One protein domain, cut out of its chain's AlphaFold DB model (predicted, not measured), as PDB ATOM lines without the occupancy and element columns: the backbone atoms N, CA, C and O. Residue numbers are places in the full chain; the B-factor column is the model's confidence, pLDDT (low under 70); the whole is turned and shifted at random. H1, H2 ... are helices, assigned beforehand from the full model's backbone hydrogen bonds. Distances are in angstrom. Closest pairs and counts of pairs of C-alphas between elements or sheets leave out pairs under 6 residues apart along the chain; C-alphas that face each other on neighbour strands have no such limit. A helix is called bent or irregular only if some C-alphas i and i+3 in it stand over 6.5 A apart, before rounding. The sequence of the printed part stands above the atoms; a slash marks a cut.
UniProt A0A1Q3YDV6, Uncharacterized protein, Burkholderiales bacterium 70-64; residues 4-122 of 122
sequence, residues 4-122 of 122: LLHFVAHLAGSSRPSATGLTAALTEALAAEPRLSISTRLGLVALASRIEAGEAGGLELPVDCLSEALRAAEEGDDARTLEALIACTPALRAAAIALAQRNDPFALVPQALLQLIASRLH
ATOM      1  N   LEU A   4     225.088 162.174 120.614       66.44
ATOM      2  CA  LEU A   4     224.048 161.166 120.547       66.44
ATOM      3  C   LEU A   4     222.632 161.719 120.306       66.44
ATOM      4  O   LEU A   4     221.867 161.091 119.583       66.44
ATOM      5  N   LEU A   5     222.268 162.880 120.864       65.00
ATOM      6  CA  LEU A   5     220.961 163.491 120.571       65.00
ATOM      7  C   LEU A   5     220.875 163.883 119.099       65.00
ATOM      8  O   LEU A   5     219.888 163.572 118.438       65.00
ATOM      9  N   HIS A   6     221.951 164.478 118.586       65.69
ATOM     10  CA  HIS A   6     222.088 164.814 117.176       65.69
ATOM     11  C   HIS A   6     221.991 163.564 116.295       65.69
ATOM     12  O   HIS A   6     221.251 163.540 115.317       65.69
ATOM     13  N   PHE A   7     222.677 162.487 116.676       67.38
ATOM     14  CA  PHE A   7     222.689 161.239 115.923       67.38
ATOM     15  C   PHE A   7     221.325 160.532 115.894       67.38
ATOM     16  O   PHE A   7     220.868 160.089 114.841       67.38
ATOM     17  N   VAL A   8     220.646 160.434 117.041       65.06
ATOM     18  CA  VAL A   8     219.331 159.780 117.131       65.06
ATOM     19  C   VAL A   8     218.247 160.635 116.470       65.06
ATOM     20  O   VAL A   8     217.352 160.080 115.835       65.06
ATOM     21  N   ALA A   9     218.346 161.968 116.549       62.09
ATOM     22  CA  ALA A   9     217.504 162.859 115.760       62.09
ATOM     23  C   ALA A   9     217.739 162.611 114.265       62.09
ATOM     24  O   ALA A   9     216.796 162.288 113.555       62.09
ATOM     25  N   HIS A  10     218.987 162.631 113.794       64.50
ATOM     26  CA  HIS A  10     219.315 162.403 112.383       64.50
ATOM     27  C   HIS A  10     218.810 161.046 111.854       64.50
ATOM     28  O   HIS A  10     218.265 160.972 110.752       64.50
ATOM     29  N   LEU A  11     218.900 159.985 112.665       64.06
ATOM     30  CA  LEU A  11     218.299 158.676 112.374       64.06
ATOM     31  C   LEU A  11     216.773 158.727 112.217       64.06
ATOM     32  O   LEU A  11     216.215 157.962 111.437       64.06
ATOM     33  N   ALA A  12     216.104 159.606 112.959       62.72
ATOM     34  CA  ALA A  12     214.660 159.781 112.919       62.72
ATOM     35  C   ALA A  12     214.171 160.605 111.713       62.72
ATOM     36  O   ALA A  12     213.033 160.429 111.288       62.72
ATOM     37  N   GLY A  13     215.013 161.496 111.175       57.94
ATOM     38  CA  GLY A  13     214.697 162.335 110.011       57.94
ATOM     39  C   GLY A  13     215.119 161.756 108.660       57.94
ATOM     40  O   GLY A  13     214.601 162.161 107.622       57.94
ATOM     41  N   SER A  14     216.057 160.810 108.648       55.94
ATOM     42  CA  SER A  14     216.628 160.287 107.407       55.94
ATOM     43  C   SER A  14     215.812 159.112 106.864       55.94
ATOM     44  O   SER A  14     215.892 158.002 107.383       55.94
ATOM     45  N   SER A  15     215.098 159.305 105.748       45.75
ATOM     46  CA  SER A  15     214.375 158.219 105.054       45.75
ATOM     47  C   SER A  15     215.287 157.107 104.500       45.75
ATOM     48  O   SER A  15     214.799 156.047 104.115       45.75
ATOM     49  N   ARG A  16     216.605 157.332 104.454       51.84
ATOM     50  CA  ARG A  16     217.667 156.340 104.221       51.84
ATOM     51  C   ARG A  16     219.008 157.028 104.492       51.84
ATOM     52  O   ARG A  16     219.491 157.735 103.607       51.84
ATOM     53  N   PRO A  17     219.607 156.908 105.687       52.12
ATOM     54  CA  PRO A  17     220.969 157.398 105.861       52.12
ATOM     55  C   PRO A  17     221.881 156.653 104.876       52.12
ATOM     56  O   PRO A  17     221.694 155.458 104.636       52.12
ATOM     57  N   SER A  18     222.848 157.351 104.273       53.22
ATOM     58  CA  SER A  18     223.965 156.689 103.590       53.22
ATOM     59  C   SER A  18     224.653 155.812 104.633       53.22
ATOM     60  O   SER A  18     225.270 156.318 105.567       53.22
ATOM     61  N   ALA A  19     224.419 154.506 104.553       56.50
ATOM     62  CA  ALA A  19     224.449 153.638 105.720       56.50
ATOM     63  C   ALA A  19     225.856 153.143 106.094       56.50
ATOM     64  O   ALA A  19     225.994 152.222 106.881       56.50
ATOM     65  N   THR A  20     226.921 153.720 105.541       62.69
ATOM     66  CA  THR A  20     228.291 153.276 105.821       62.69
ATOM     67  C   THR A  20     228.887 154.097 106.966       62.69
ATOM     68  O   THR A  20     229.092 155.298 106.814       62.69
ATOM     69  N   GLY A  21     229.209 153.460 108.095       69.00
ATOM     70  CA  GLY A  21     229.848 154.103 109.255       69.00
ATOM     71  C   GLY A  21     228.877 154.576 110.346       69.00
ATOM     72  O   GLY A  21     229.311 155.124 111.359       69.00
ATOM     73  N   LEU A  22     227.580 154.313 110.180       70.94
ATOM     74  CA  LEU A  22     226.511 154.545 111.146       70.94
ATOM     75  C   LEU A  22     226.765 153.800 112.466       70.94
ATOM     76  O   LEU A  22     226.613 154.378 113.539       70.94
ATOM     77  N   THR A  23     227.189 152.533 112.411       76.94
ATOM     78  CA  THR A  23     227.441 151.738 113.627       76.94
ATOM     79  C   THR A  23     228.619 152.302 114.419       76.94
ATOM     80  O   THR A  23     228.566 152.379 115.650       76.94
ATOM     81  N   ALA A  24     229.674 152.737 113.724       75.88
ATOM     82  CA  ALA A  24     230.852 153.336 114.343       75.88
ATOM     83  C   ALA A  24     230.516 154.687 114.995       75.88
ATOM     84  O   ALA A  24     230.783 154.870 116.181       75.88
ATOM     85  N   ALA A  25     229.845 155.578 114.257       74.19
ATOM     86  CA  ALA A  25     229.416 156.883 114.756       74.19
ATOM     87  C   ALA A  25     228.471 156.761 115.962       74.19
ATOM     88  O   ALA A  25     228.634 157.458 116.964       74.19
ATOM     89  N   LEU A  26     227.524 155.818 115.915       76.94
ATOM     90  CA  LEU A  26     226.643 155.540 117.043       76.94
ATOM     91  C   LEU A  26     227.424 155.032 118.257       76.94
ATOM     92  O   LEU A  26     227.154 155.448 119.380       76.94
ATOM     93  N   THR A  27     228.374 154.119 118.055       78.06
ATOM     94  CA  THR A  27     229.166 153.541 119.149       78.06
ATOM     95  C   THR A  27     229.997 154.612 119.854       78.06
ATOM     96  O   THR A  27     230.045 154.638 121.085       78.06
ATOM     97  N   GLU A  28     230.595 155.529 119.094       78.44
ATOM     98  CA  GLU A  28     231.345 156.670 119.622       78.44
ATOM     99  C   GLU A  28     230.435 157.645 120.387       78.44
ATOM    100  O   GLU A  28     230.719 157.995 121.535       78.44
ATOM    101  N   ALA A  29     229.280 157.995 119.816       75.31
ATOM    102  CA  ALA A  29     228.295 158.844 120.477       75.31
ATOM    103  C   ALA A  29     227.750 158.205 121.772       75.31
ATOM    104  O   ALA A  29     227.570 158.885 122.784       75.31
ATOM    105  N   LEU A  30     227.531 156.885 121.771       77.06
ATOM    106  CA  LEU A  30     227.125 156.124 122.953       77.06
ATOM    107  C   LEU A  30     228.226 156.116 124.011       77.06
ATOM    108  O   LEU A  30     227.917 156.200 125.200       77.06
ATOM    109  N   ALA A  31     229.501 155.999 123.638       77.56
ATOM    110  CA  ALA A  31     230.610 156.027 124.595       77.56
ATOM    111  C   ALA A  31     230.619 157.320 125.430       77.56
ATOM    112  O   ALA A  31     230.906 157.269 126.625       77.56
ATOM    113  N   ALA A  32     230.210 158.442 124.834       73.75
ATOM    114  CA  ALA A  32     230.082 159.730 125.510       73.75
ATOM    115  C   ALA A  32     228.795 159.895 126.349       73.75
ATOM    116  O   ALA A  32     228.690 160.859 127.107       73.75
ATOM    117  N   GLU A  33     227.820 158.980 126.250       71.44
ATOM    118  CA  GLU A  33     226.509 159.099 126.906       71.44
ATOM    119  C   GLU A  33     226.225 157.921 127.862       71.44
ATOM    120  O   GLU A  33     225.552 156.953 127.490       71.44
ATOM    121  N   PRO A  34     226.722 157.960 129.116       71.31
ATOM    122  CA  PRO A  34     226.606 156.850 130.066       71.31
ATOM    123  C   PRO A  34     225.188 156.661 130.623       71.31
ATOM    124  O   PRO A  34     224.928 155.668 131.300       71.31
ATOM    125  N   ARG A  35     224.265 157.598 130.369       74.19
ATOM    126  CA  ARG A  35     222.927 157.610 130.982       74.19
ATOM    127  C   ARG A  35     221.929 156.661 130.317       74.19
ATOM    128  O   ARG A  35     220.858 156.412 130.864       74.19
ATOM    129  N   LEU A  36     222.266 156.120 129.146       74.75
ATOM    130  CA  LEU A  36     221.449 155.119 128.465       74.75
ATOM    131  C   LEU A  36     221.653 153.721 129.049       74.75
ATOM    132  O   LEU A  36     222.781 153.284 129.273       74.75
ATOM    133  N   SER A  37     220.557 152.973 129.205       79.44
ATOM    134  CA  SER A  37     220.627 151.577 129.647       79.44
ATOM    135  C   SER A  37     221.401 150.708 128.650       79.44
ATOM    136  O   SER A  37     221.265 150.880 127.437       79.44
ATOM    137  N   ILE A  38     222.173 149.735 129.145       81.38
ATOM    138  CA  ILE A  38     222.978 148.824 128.309       81.38
ATOM    139  C   ILE A  38     222.123 148.135 127.236       81.38
ATOM    140  O   ILE A  38     222.549 148.046 126.086       81.38
ATOM    141  N   SER A  39     220.897 147.724 127.571       79.06
ATOM    142  CA  SER A  39     219.955 147.124 126.618       79.06
ATOM    143  C   SER A  39     219.597 148.062 125.466       79.06
ATOM    144  O   SER A  39     219.611 147.643 124.313       79.06
ATOM    145  N   THR A  40     219.334 149.340 125.752       78.81
ATOM    146  CA  THR A  40     219.042 150.343 124.718       78.81
ATOM    147  C   THR A  40     220.267 150.605 123.855       78.81
ATOM    148  O   THR A  40     220.151 150.670 122.637       78.81
ATOM    149  N   ARG A  41     221.455 150.704 124.467       81.69
ATOM    150  CA  ARG A  41     222.718 150.911 123.740       81.69
ATOM    151  C   ARG A  41     222.964 149.774 122.744       81.69
ATOM    152  O   ARG A  41     223.190 150.035 121.569       81.69
ATOM    153  N   LEU A  42     222.864 148.523 123.200       81.00
ATOM    154  CA  LEU A  42     223.023 147.339 122.347       81.00
ATOM    155  C   LEU A  42     221.944 147.271 121.259       81.00
ATOM    156  O   LEU A  42     222.254 146.966 120.111       81.00
ATOM    157  N   GLY A  43     220.697 147.601 121.603       80.12
ATOM    158  CA  GLY A  43     219.589 147.648 120.652       80.12
ATOM    159  C   GLY A  43     219.800 148.678 119.539       80.12
ATOM    160  O   GLY A  43     219.578 148.365 118.373       80.12
ATOM    161  N   LEU A  44     220.288 149.875 119.874       78.50
ATOM    162  CA  LEU A  44     220.609 150.909 118.888       78.50
ATOM    163  C   LEU A  44     221.765 150.482 117.978       78.50
ATOM    164  O   LEU A  44     221.681 150.684 116.773       78.50
ATOM    165  N   VAL A  45     222.823 149.873 118.528       82.06
ATOM    166  CA  VAL A  45     223.970 149.379 117.738       82.06
ATOM    167  C   VAL A  45     223.529 148.279 116.772       82.06
ATOM    168  O   VAL A  45     223.895 148.308 115.599       82.06
ATOM    169  N   ALA A  46     222.691 147.346 117.230       81.12
ATOM    170  CA  ALA A  46     222.126 146.306 116.376       81.12
ATOM    171  C   ALA A  46     221.224 146.890 115.276       81.12
ATOM    172  O   ALA A  46     221.276 146.442 114.131       81.12
ATOM    173  N   LEU A  47     220.416 147.905 115.600       77.38
ATOM    174  CA  LEU A  47     219.584 148.595 114.618       77.38
ATOM    175  C   LEU A  47     220.436 149.333 113.580       77.38
ATOM    176  O   LEU A  47     220.174 149.196 112.389       77.38
ATOM    177  N   ALA A  48     221.467 150.058 114.020       77.75
ATOM    178  CA  ALA A  48     222.397 150.737 113.129       77.75
ATOM    179  C   ALA A  48     223.029 149.740 112.155       77.75
ATOM    180  O   ALA A  48     222.891 149.918 110.950       77.75
ATOM    181  N   SER A  49     223.578 148.632 112.658       79.31
ATOM    182  CA  SER A  49     224.178 147.580 111.830       79.31
ATOM    183  C   SER A  49     223.211 147.003 110.788       79.31
ATOM    184  O   SER A  49     223.604 146.781 109.645       79.31
ATOM    185  N   ARG A  50     221.928 146.823 111.131       75.88
ATOM    186  CA  ARG A  50     220.902 146.367 110.175       75.88
ATOM    187  C   ARG A  50     220.572 147.406 109.106       75.88
ATOM    188  O   ARG A  50     220.287 147.031 107.970       75.88
ATOM    189  N   ILE A  51     220.604 148.693 109.449       75.12
ATOM    190  CA  ILE A  51     220.457 149.785 108.478       75.12
ATOM    191  C   ILE A  51     221.668 149.799 107.533       75.12
ATOM    192  O   ILE A  51     221.473 149.882 106.323       75.12
ATOM    193  N   GLU A  52     222.890 149.636 108.056       73.88
ATOM    194  CA  GLU A  52     224.120 149.519 107.246       73.88
ATOM    195  C   GLU A  52     224.070 148.342 106.273       73.88
ATOM    196  O   GLU A  52     224.448 148.473 105.111       73.88
ATOM    197  N   ALA A  53     223.550 147.205 106.734       75.00
ATOM    198  CA  ALA A  53     223.364 146.009 105.920       75.00
ATOM    199  C   ALA A  53     222.228 146.143 104.883       75.00
ATOM    200  O   ALA A  53     222.039 145.249 104.060       75.00
ATOM    201  N   GLY A  54     221.453 147.236 104.909       70.56
ATOM    202  CA  GLY A  54     220.278 147.424 104.052       70.56
ATOM    203  C   GLY A  54     219.093 146.516 104.410       70.56
ATOM    204  O   GLY A  54     218.143 146.411 103.637       70.56
ATOM    205  N   GLU A  55     219.135 145.870 105.575       68.56
ATOM    206  CA  GLU A  55     218.136 144.913 106.070       68.56
ATOM    207  C   GLU A  55     217.001 145.581 106.861       68.56
ATOM    208  O   GLU A  55     216.041 144.925 107.277       68.56
ATOM    209  N   ALA A  56     217.113 146.884 107.110       65.69
ATOM    210  CA  ALA A  56     216.102 147.685 107.780       65.69
ATOM    211  C   ALA A  56     215.483 148.684 106.786       65.69
ATOM    212  O   ALA A  56     216.194 149.408 106.087       65.69
ATOM    213  N   GLY A  57     214.147 148.693 106.704       58.25
ATOM    214  CA  GLY A  57     213.390 149.687 105.933       58.25
ATOM    215  C   GLY A  57     213.534 151.098 106.512       58.25
ATOM    216  O   GLY A  57     214.169 151.286 107.539       58.25
ATOM    217  N   GLY A  58     212.968 152.113 105.862       59.28
ATOM    218  CA  GLY A  58     212.963 153.469 106.423       59.28
ATOM    219  C   GLY A  58     212.137 153.546 107.711       59.28
ATOM    220  O   GLY A  58     211.135 152.846 107.856       59.28
ATOM    221  N   LEU A  59     212.551 154.414 108.632       63.78
ATOM    222  CA  LEU A  59     211.793 154.728 109.835       63.78
ATOM    223  C   LEU A  59     210.771 155.828 109.537       63.78
ATOM    224  O   LEU A  59     211.144 156.975 109.314       63.78
ATOM    225  N   GLU A  60     209.482 155.500 109.581       58.38
ATOM    226  CA  GLU A  60     208.411 156.501 109.563       58.38
ATOM    227  C   GLU A  60     208.067 156.906 111.000       58.38
ATOM    228  O   GLU A  60     207.096 156.441 111.600       58.38
ATOM    229  N   LEU A  61     208.911 157.751 111.592       64.25
ATOM    230  CA  LEU A  61     208.523 158.491 112.791       64.25
ATOM    231  C   LEU A  61     207.614 159.670 112.407       64.25
ATOM    232  O   LEU A  61     207.610 160.085 111.249       64.25
ATOM    233  N   PRO A  62     206.836 160.231 113.352       62.06
ATOM    234  CA  PRO A  62     206.061 161.446 113.113       62.06
ATOM    235  C   PRO A  62     207.004 162.620 112.794       62.06
ATOM    236  O   PRO A  62     207.487 163.315 113.690       62.06
ATOM    237  N   VAL A  63     207.282 162.813 111.502       61.22
ATOM    238  CA  VAL A  63     208.268 163.768 110.969       61.22
ATOM    239  C   VAL A  63     207.921 165.202 111.370       61.22
ATOM    240  O   VAL A  63     208.810 165.989 111.690       61.22
ATOM    241  N   ASP A  64     206.628 165.519 111.456       68.31
ATOM    242  CA  ASP A  64     206.146 166.871 111.750       68.31
ATOM    243  C   ASP A  64     206.599 167.376 113.124       68.31
ATOM    244  O   ASP A  64     206.966 168.539 113.272       68.31
ATOM    245  N   CYS A  65     206.619 166.505 114.136       72.62
ATOM    246  CA  CYS A  65     207.058 166.901 115.473       72.62
ATOM    247  C   CYS A  65     208.593 166.955 115.569       72.62
ATOM    248  O   CYS A  65     209.152 167.881 116.154       72.62
ATOM    249  N   LEU A  66     209.289 166.023 114.913       74.19
ATOM    250  CA  LEU A  66     210.748 165.912 114.972       74.19
ATOM    251  C   LEU A  66     211.486 166.935 114.106       74.19
ATOM    252  O   LEU A  66     212.677 167.143 114.318       74.19
ATOM    253  N   SER A  67     210.802 167.599 113.176       77.69
ATOM    254  CA  SER A  67     211.398 168.573 112.252       77.69
ATOM    255  C   SER A  67     212.144 169.706 112.970       77.69
ATOM    256  O   SER A  67     213.265 170.039 112.594       77.69
ATOM    257  N   GLU A  68     211.574 170.267 114.041       80.25
ATOM    258  CA  GLU A  68     212.250 171.322 114.813       80.25
ATOM    259  C   GLU A  68     213.442 170.773 115.609       80.25
ATOM    260  O   GLU A  68     214.470 171.437 115.710       80.25
ATOM    261  N   ALA A  69     213.342 169.543 116.128       77.88
ATOM    262  CA  ALA A  69     214.442 168.894 116.838       77.88
ATOM    263  C   ALA A  69     215.621 168.581 115.906       77.88
ATOM    264  O   ALA A  69     216.771 168.768 116.288       77.88
ATOM    265  N   LEU A  70     215.332 168.141 114.680       74.88
ATOM    266  CA  LEU A  70     216.318 167.909 113.624       74.88
ATOM    267  C   LEU A  70     217.036 169.199 113.244       74.88
ATOM    268  O   LEU A  70     218.263 169.247 113.248       74.88
ATOM    269  N   ARG A  71     216.266 170.255 112.975       80.19
ATOM    270  CA  ARG A  71     216.801 171.560 112.591       80.19
ATOM    271  C   ARG A  71     217.690 172.150 113.685       80.19
ATOM    272  O   ARG A  71     218.807 172.573 113.410       80.19
ATOM    273  N   ALA A  72     217.226 172.124 114.933       78.94
ATOM    274  CA  ALA A  72     218.012 172.582 116.075       78.94
ATOM    275  C   ALA A  72     219.287 171.745 116.277       78.94
ATOM    276  O   ALA A  72     220.335 172.295 116.618       78.94
ATOM    277  N   ALA A  73     219.218 170.434 116.025       75.06
ATOM    278  CA  ALA A  73     220.382 169.565 116.113       75.06
ATOM    279  C   ALA A  73     221.422 169.940 115.052       75.06
ATOM    280  O   ALA A  73     222.590 170.110 115.400       75.06
ATOM    281  N   GLU A  74     221.011 170.122 113.793       74.38
ATOM    282  CA  GLU A  74     221.874 170.551 112.679       74.38
ATOM    283  C   GLU A  74     222.554 171.902 112.944       74.38
ATOM    284  O   GLU A  74     223.729 172.077 112.628       74.38
ATOM    285  N   GLU A  75     221.843 172.828 113.589       80.06
ATOM    286  CA  GLU A  75     222.368 174.129 114.018       80.06
ATOM    287  C   GLU A  75     223.333 174.024 115.227       80.06
ATOM    288  O   GLU A  75     223.988 175.003 115.588       80.06
ATOM    289  N   GLY A  76     223.462 172.842 115.843       74.56
ATOM    290  CA  GLY A  76     224.293 172.608 117.028       74.56
ATOM    291  C   GLY A  76     223.685 173.138 118.331       74.56
ATOM    292  O   GLY A  76     224.385 173.242 119.342       74.56
ATOM    293  N   ASP A  77     222.393 173.473 118.325       79.19
ATOM    294  CA  ASP A  77     221.672 174.006 119.477       79.19
ATOM    295  C   ASP A  77     221.110 172.860 120.332       79.19
ATOM    296  O   ASP A  77     219.954 172.444 120.209       79.19
ATOM    297  N   ASP A  78     221.963 172.325 121.213       75.75
ATOM    298  CA  ASP A  78     221.631 171.229 122.137       75.75
ATOM    299  C   ASP A  78     220.384 171.553 122.997       75.75
ATOM    300  O   ASP A  78     219.584 170.660 123.289       75.75
ATOM    301  N   ALA A  79     220.214 172.814 123.418       79.81
ATOM    302  CA  ALA A  79     219.118 173.228 124.293       79.81
ATOM    303  C   ALA A  79     217.787 173.224 123.537       79.81
ATOM    304  O   ALA A  79     216.823 172.589 123.972       79.81
ATOM    305  N   ARG A  80     217.766 173.847 122.357       80.25
ATOM    306  CA  ARG A  80     216.590 173.886 121.484       80.25
ATOM    307  C   ARG A  80     216.229 172.506 120.936       80.25
ATOM    308  O   ARG A  80     215.050 172.179 120.818       80.25
ATOM    309  N   THR A  81     217.229 171.661 120.684       82.56
ATOM    310  CA  THR A  81     217.033 170.247 120.325       82.56
ATOM    311  C   THR A  81     216.292 169.507 121.435       82.56
ATOM    312  O   THR A  81     215.317 168.802 121.172       82.56
ATOM    313  N   LEU A  82     216.729 169.674 122.688       81.31
ATOM    314  CA  LEU A  82     216.096 169.024 123.831       81.31
ATOM    315  C   LEU A  82     214.667 169.538 124.062       81.31
ATOM    316  O   LEU A  82     213.774 168.726 124.283       81.31
ATOM    317  N   GLU A  83     214.429 170.849 123.974       85.31
ATOM    318  CA  GLU A  83     213.086 171.434 124.102       85.31
ATOM    319  C   GLU A  83     212.119 170.903 123.038       85.31
ATOM    320  O   GLU A  83     211.014 170.455 123.364       85.31
ATOM    321  N   ALA A  84     212.550 170.874 121.775       83.94
ATOM    322  CA  ALA A  84     211.756 170.327 120.683       83.94
ATOM    323  C   ALA A  84     211.461 168.830 120.891       83.94
ATOM    324  O   ALA A  84     210.325 168.386 120.717       83.94
ATOM    325  N   LEU A  85     212.443 168.046 121.348       81.56
ATOM    326  CA  LEU A  85     212.244 166.631 121.679       81.56
ATOM    327  C   LEU A  85     211.288 166.421 122.858       81.56
ATOM    328  O   LEU A  85     210.458 165.510 122.812       81.56
ATOM    329  N   ILE A  86     211.352 167.270 123.887       85.38
ATOM    330  CA  ILE A  86     210.407 167.240 125.009       85.38
ATOM    331  C   ILE A  86     208.982 167.468 124.496       85.38
ATOM    332  O   ILE A  86     208.087 166.697 124.856       85.38
ATOM    333  N   ALA A  87     208.769 168.440 123.605       87.38
ATOM    334  CA  ALA A  87     207.463 168.674 122.986       87.38
ATOM    335  C   ALA A  87     206.962 167.450 122.186       87.38
ATOM    336  O   ALA A  87     205.763 167.168 122.161       87.38
ATOM    337  N   CYS A  88     207.877 166.665 121.610       84.94
ATOM    338  CA  CYS A  88     207.569 165.434 120.874       84.94
ATOM    339  C   CYS A  88     207.297 164.210 121.759       84.94
ATOM    340  O   CYS A  88     206.869 163.178 121.241       84.94
ATOM    341  N   THR A  89     207.523 164.280 123.076       86.81
ATOM    342  CA  THR A  89     207.411 163.132 124.001       86.81
ATOM    343  C   THR A  89     206.108 162.325 123.837       86.81
ATOM    344  O   THR A  89     206.185 161.091 123.797       86.81
ATOM    345  N   PRO A  90     204.910 162.939 123.706       85.62
ATOM    346  CA  PRO A  90     203.670 162.183 123.509       85.62
ATOM    347  C   PRO A  90     203.644 161.409 122.184       85.62
ATOM    348  O   PRO A  90     203.262 160.238 122.162       85.62
ATOM    349  N   ALA A  91     204.101 162.035 121.097       85.06
ATOM    350  CA  ALA A  91     204.159 161.426 119.771       85.06
ATOM    351  C   ALA A  91     205.201 160.298 119.715       85.06
ATOM    352  O   ALA A  91     204.920 159.222 119.191       85.06
ATOM    353  N   LEU A  92     206.363 160.494 120.348       83.94
ATOM    354  CA  LEU A  92     207.393 159.465 120.505       83.94
ATOM    355  C   LEU A  92     206.868 158.256 121.284       83.94
ATOM    356  O   LEU A  92     207.110 157.116 120.894       83.94
ATOM    357  N   ARG A  93     206.097 158.479 122.354       86.50
ATOM    358  CA  ARG A  93     205.475 157.390 123.118       86.50
ATOM    359  C   ARG A  93     204.464 156.614 122.276       86.50
ATOM    360  O   ARG A  93     204.488 155.386 122.297       86.50
ATOM    361  N   ALA A  94     203.607 157.309 121.530       86.81
ATOM    362  CA  ALA A  94     202.646 156.670 120.635       86.81
ATOM    363  C   ALA A  94     203.351 155.846 119.545       86.81
ATOM    364  O   ALA A  94     202.990 154.690 119.324       86.81
ATOM    365  N   ALA A  95     204.403 156.397 118.932       83.19
ATOM    366  CA  ALA A  95     205.198 155.708 117.921       83.19
ATOM    367  C   ALA A  95     205.911 154.471 118.487       83.19
ATOM    368  O   ALA A  95     205.845 153.404 117.884       83.19
ATOM    369  N   ALA A  96     206.528 154.573 119.670       85.00
ATOM    370  CA  ALA A  96     207.170 153.437 120.333       85.00
ATOM    371  C   ALA A  96     206.182 152.288 120.580       85.00
ATOM    372  O   ALA A  96     206.499 151.136 120.302       85.00
ATOM    373  N   ILE A  97     204.972 152.600 121.059       87.06
ATOM    374  CA  ILE A  97     203.920 151.602 121.292       87.06
ATOM    375  C   ILE A  97     203.473 150.968 119.970       87.06
ATOM    376  O   ILE A  97     203.414 149.744 119.876       87.06
ATOM    377  N   ALA A  98     203.182 151.778 118.950       85.56
ATOM    378  CA  ALA A  98     202.711 151.291 117.656       85.56
ATOM    379  C   ALA A  98     203.752 150.400 116.954       85.56
ATOM    380  O   ALA A  98     203.407 149.353 116.406       85.56
ATOM    381  N   LEU A  99     205.031 150.781 117.005       83.75
ATOM    382  CA  LEU A  99     206.137 150.003 116.444       83.75
ATOM    383  C   LEU A  99     206.378 148.715 117.245       83.75
ATOM    384  O   LEU A  99     206.536 147.648 116.655       83.75
ATOM    385  N   ALA A 100     206.319 148.776 118.579       84.75
ATOM    386  CA  ALA A 100     206.464 147.595 119.428       84.75
ATOM    387  C   ALA A 100     205.341 146.571 119.191       84.75
ATOM    388  O   ALA A 100     205.612 145.378 119.107       84.75
ATOM    389  N   GLN A 101     204.096 147.022 119.003       87.44
ATOM    390  CA  GLN A 101     202.967 146.144 118.651       87.44
ATOM    391  C   GLN A 101     203.172 145.413 117.319       87.44
ATOM    392  O   GLN A 101     202.647 144.319 117.126       87.44
ATOM    393  N   ARG A 102     203.946 146.002 116.404       84.00
ATOM    394  CA  ARG A 102     204.282 145.429 115.094       84.00
ATOM    395  C   ARG A 102     205.557 144.579 115.120       84.00
ATOM    396  O   ARG A 102     205.958 144.091 114.068       84.00
ATOM    397  N   ASN A 103     206.185 144.398 116.288       80.25
ATOM    398  CA  ASN A 103     207.530 143.824 116.436       80.25
ATOM    399  C   ASN A 103     208.566 144.506 115.527       80.25
ATOM    400  O   ASN A 103     209.499 143.871 115.030       80.25
ATOM    401  N   ASP A 104     208.382 145.804 115.288       79.88
ATOM    402  CA  ASP A 104     209.255 146.572 114.424       79.88
ATOM    403  C   ASP A 104     210.550 146.919 115.186       79.88
ATOM    404  O   ASP A 104     210.482 147.522 116.265       79.88
ATOM    405  N   PRO A 105     211.741 146.557 114.669       74.31
ATOM    406  CA  PRO A 105     213.013 146.871 115.320       74.31
ATOM    407  C   PRO A 105     213.232 148.377 115.520       74.31
ATOM    408  O   PRO A 105     213.982 148.772 116.414       74.31
ATOM    409  N   PHE A 106     212.552 149.227 114.749       76.81
ATOM    410  CA  PHE A 106     212.617 150.669 114.912       76.81
ATOM    411  C   PHE A 106     211.910 151.198 116.161       76.81
ATOM    412  O   PHE A 106     212.129 152.355 116.514       76.81
ATOM    413  N   ALA A 107     211.137 150.377 116.884       81.56
ATOM    414  CA  ALA A 107     210.557 150.757 118.178       81.56
ATOM    415  C   ALA A 107     211.619 151.236 119.189       81.56
ATOM    416  O   ALA A 107     211.328 152.041 120.076       81.56
ATOM    417  N   LEU A 108     212.866 150.783 119.020       77.81
ATOM    418  CA  LEU A 108     214.008 151.158 119.851       77.81
ATOM    419  C   LEU A 108     214.410 152.633 119.704       77.81
ATOM    420  O   LEU A 108     214.935 153.206 120.657       77.81
ATOM    421  N   VAL A 109     214.144 153.270 118.559       78.81
ATOM    422  CA  VAL A 109     214.519 154.673 118.302       78.81
ATOM    423  C   VAL A 109     213.718 155.654 119.164       78.81
ATOM    424  O   VAL A 109     214.332 156.380 119.952       78.81
ATOM    425  N   PRO A 110     212.370 155.681 119.116       79.94
ATOM    426  CA  PRO A 110     211.606 156.555 119.995       79.94
ATOM    427  C   PRO A 110     211.799 156.186 121.471       79.94
ATOM    428  O   PRO A 110     211.803 157.071 122.322       79.94
ATOM    429  N   GLN A 111     212.035 154.910 121.799       82.69
ATOM    430  CA  GLN A 111     212.329 154.496 123.172       82.69
ATOM    431  C   GLN A 111     213.662 155.063 123.685       82.69
ATOM    432  O   GLN A 111     213.731 155.525 124.826       82.69
ATOM    433  N   ALA A 112     214.702 155.077 122.851       81.44
ATOM    434  CA  ALA A 112     215.975 155.704 123.181       81.44
ATOM    435  C   ALA A 112     215.840 157.221 123.363       81.44
ATOM    436  O   ALA A 112     216.353 157.753 124.346       81.44
ATOM    437  N   LEU A 113     215.099 157.905 122.482       79.38
ATOM    438  CA  LEU A 113     214.818 159.339 122.622       79.38
ATOM    439  C   LEU A 113     214.118 159.650 123.949       79.38
ATOM    440  O   LEU A 113     214.532 160.558 124.664       79.38
ATOM    441  N   LEU A 114     213.115 158.856 124.328       84.56
ATOM    442  CA  LEU A 114     212.417 159.015 125.605       84.56
ATOM    443  C   LEU A 114     213.348 158.820 126.812       84.56
ATOM    444  O   LEU A 114     213.248 159.568 127.785       84.56
ATOM    445  N   GLN A 115     214.263 157.846 126.761       84.25
ATOM    446  CA  GLN A 115     215.262 157.653 127.818       84.25
ATOM    447  C   GLN A 115     216.252 158.817 127.895       84.25
ATOM    448  O   GLN A 115     216.586 159.250 128.996       84.25
ATOM    449  N   LEU A 116     216.685 159.355 126.751       78.94
ATOM    450  CA  LEU A 116     217.559 160.527 126.714       78.94
ATOM    451  C   LEU A 116     216.879 161.738 127.332       78.94
ATOM    452  O   LEU A 116     217.457 162.345 128.230       78.94
ATOM    453  N   ILE A 117     215.644 162.035 126.923       82.06
ATOM    454  CA  ILE A 117     214.843 163.121 127.498       82.06
ATOM    455  C   ILE A 117     214.740 162.939 129.018       82.06
ATOM    456  O   ILE A 117     215.111 163.834 129.773       82.06
ATOM    457  N   ALA A 118     214.327 161.756 129.482       83.75
ATOM    458  CA  ALA A 118     214.203 161.469 130.910       83.75
ATOM    459  C   ALA A 118     215.531 161.649 131.665       83.75
ATOM    460  O   ALA A 118     215.537 162.202 132.761       83.75
ATOM    461  N   SER A 119     216.654 161.237 131.074       81.31
ATOM    462  CA  SER A 119     217.984 161.358 131.679       81.31
ATOM    463  C   SER A 119     218.548 162.780 131.721       81.31
ATOM    464  O   SER A 119     219.562 163.007 132.376       81.31
ATOM    465  N   ARG A 120     217.957 163.717 130.970       76.75
ATOM    466  CA  ARG A 120     218.365 165.130 130.910       76.75
ATOM    467  C   ARG A 120     217.489 166.034 131.772       76.75
ATOM    468  O   ARG A 120     217.901 167.146 132.075       76.75
ATOM    469  N   LEU A 121     216.310 165.552 132.156       75.31
ATOM    470  CA  LEU A 121     215.399 166.215 133.089       75.31
ATOM    471  C   LEU A 121     215.713 165.908 134.566       75.31
ATOM    472  O   LEU A 121     215.153 166.566 135.441       75.31
ATOM    473  N   HIS A 122     216.583 164.927 134.831       60.03
ATOM    474  CA  HIS A 122     217.094 164.549 136.154       60.03
ATOM    475  C   HIS A 122     218.602 164.814 136.236       60.03
ATOM    476  O   HIS A 122     219.072 165.096 137.359       60.03
TER     477      HIS A 122
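What this domain is: This is residues 4 to 122 of the 122 residues of an uncharacterized protein of Burkholderiales bacterium 70-64 (UniProt A0A1Q3YDV6). This is a compact body of seven helices: H1, H2, H3 and H7 form a loose up-and-down bundle, a ring in which each helix runs against the one before it in the chain. The hairpin of H4 and H5 packs on H1, with H5 also reaching H7, while H6 folds back along H7 and touches no other helix, though it comes close to H4 and meets H5 through their link. The printed part has 119 residues, with named helices in the order H1 to H7 and no named strand, and its class is all helix. The radius of gyration of the C-alphas is 13.0 A, and the rounded outline spans 33 by 30 by 25 A.

How they stand to each other: The hub is H7, residues 105 to 121, which touches four other helices. H6, residues 89 to 101, forms a helical hairpin with it, at a shallow tilt of 31 degrees; their closest C-alphas, of Leu 99 and Ala 107, are 4.8 A apart. H3, residues 38 to 52, touches residues 105 to 112 of H7 alone, closest at the C-alphas of Thr 40 and Ala 112, 6.4 A. H1, residues 4 to 13, touches residues 109 to 116 of H7 alone, closest at the C-alphas of Val 8 and Val 109, 7.1 A, at a steep tilt of 41 degrees. H2, residues 22 to 31, forms hairpins with both H1 and H3; its closest C-alphas to H3 are those of Thr 23 and Ala 48, 5.2 A. H1 and H3 are apart, and so are H2 and H7. H4, residues 63 to 74, touches H1, closest at the C-alphas of His 6 and Ala 73, 5.2 A. H5, residues 78 to 87, forms a hairpin with H4 at a shallow tilt of 11 degrees, closest at the C-alphas of Ala 69 and Thr 81, 4.6 A. H5 touches residues 113 to 117 of H7 alone, closest at the C-alphas of Ile 86 and Ile 117, 6.5 A. H5 and H6 meet only through their link. Each O i to N i+4 pair is within hydrogen-bond range in H1, H2, H3, H5 and H6, against 6 of 8 in H4 and 11 of 13 in H7.

Where its parts are: H7 is 26.4 A from first to last C-alpha, H3 21.1 A and H6 18.4 A. H1 begins at C-alpha 4, (224.048, 161.166, 120.547), and H7 ends at C-alpha 121, (215.399, 166.215, 133.089). H4 is only just irregular, with C-alphas 65 and 68 6.9 A apart.

The domain as a whole: The two C-alphas farthest apart, of Gly 54 and His 122, are 36.5 A apart. The printed part has no cut and no long link. Mean pLDDT of the printed part is 75.1; residues 4 to 21, 55 to 64 and 122 are under 70.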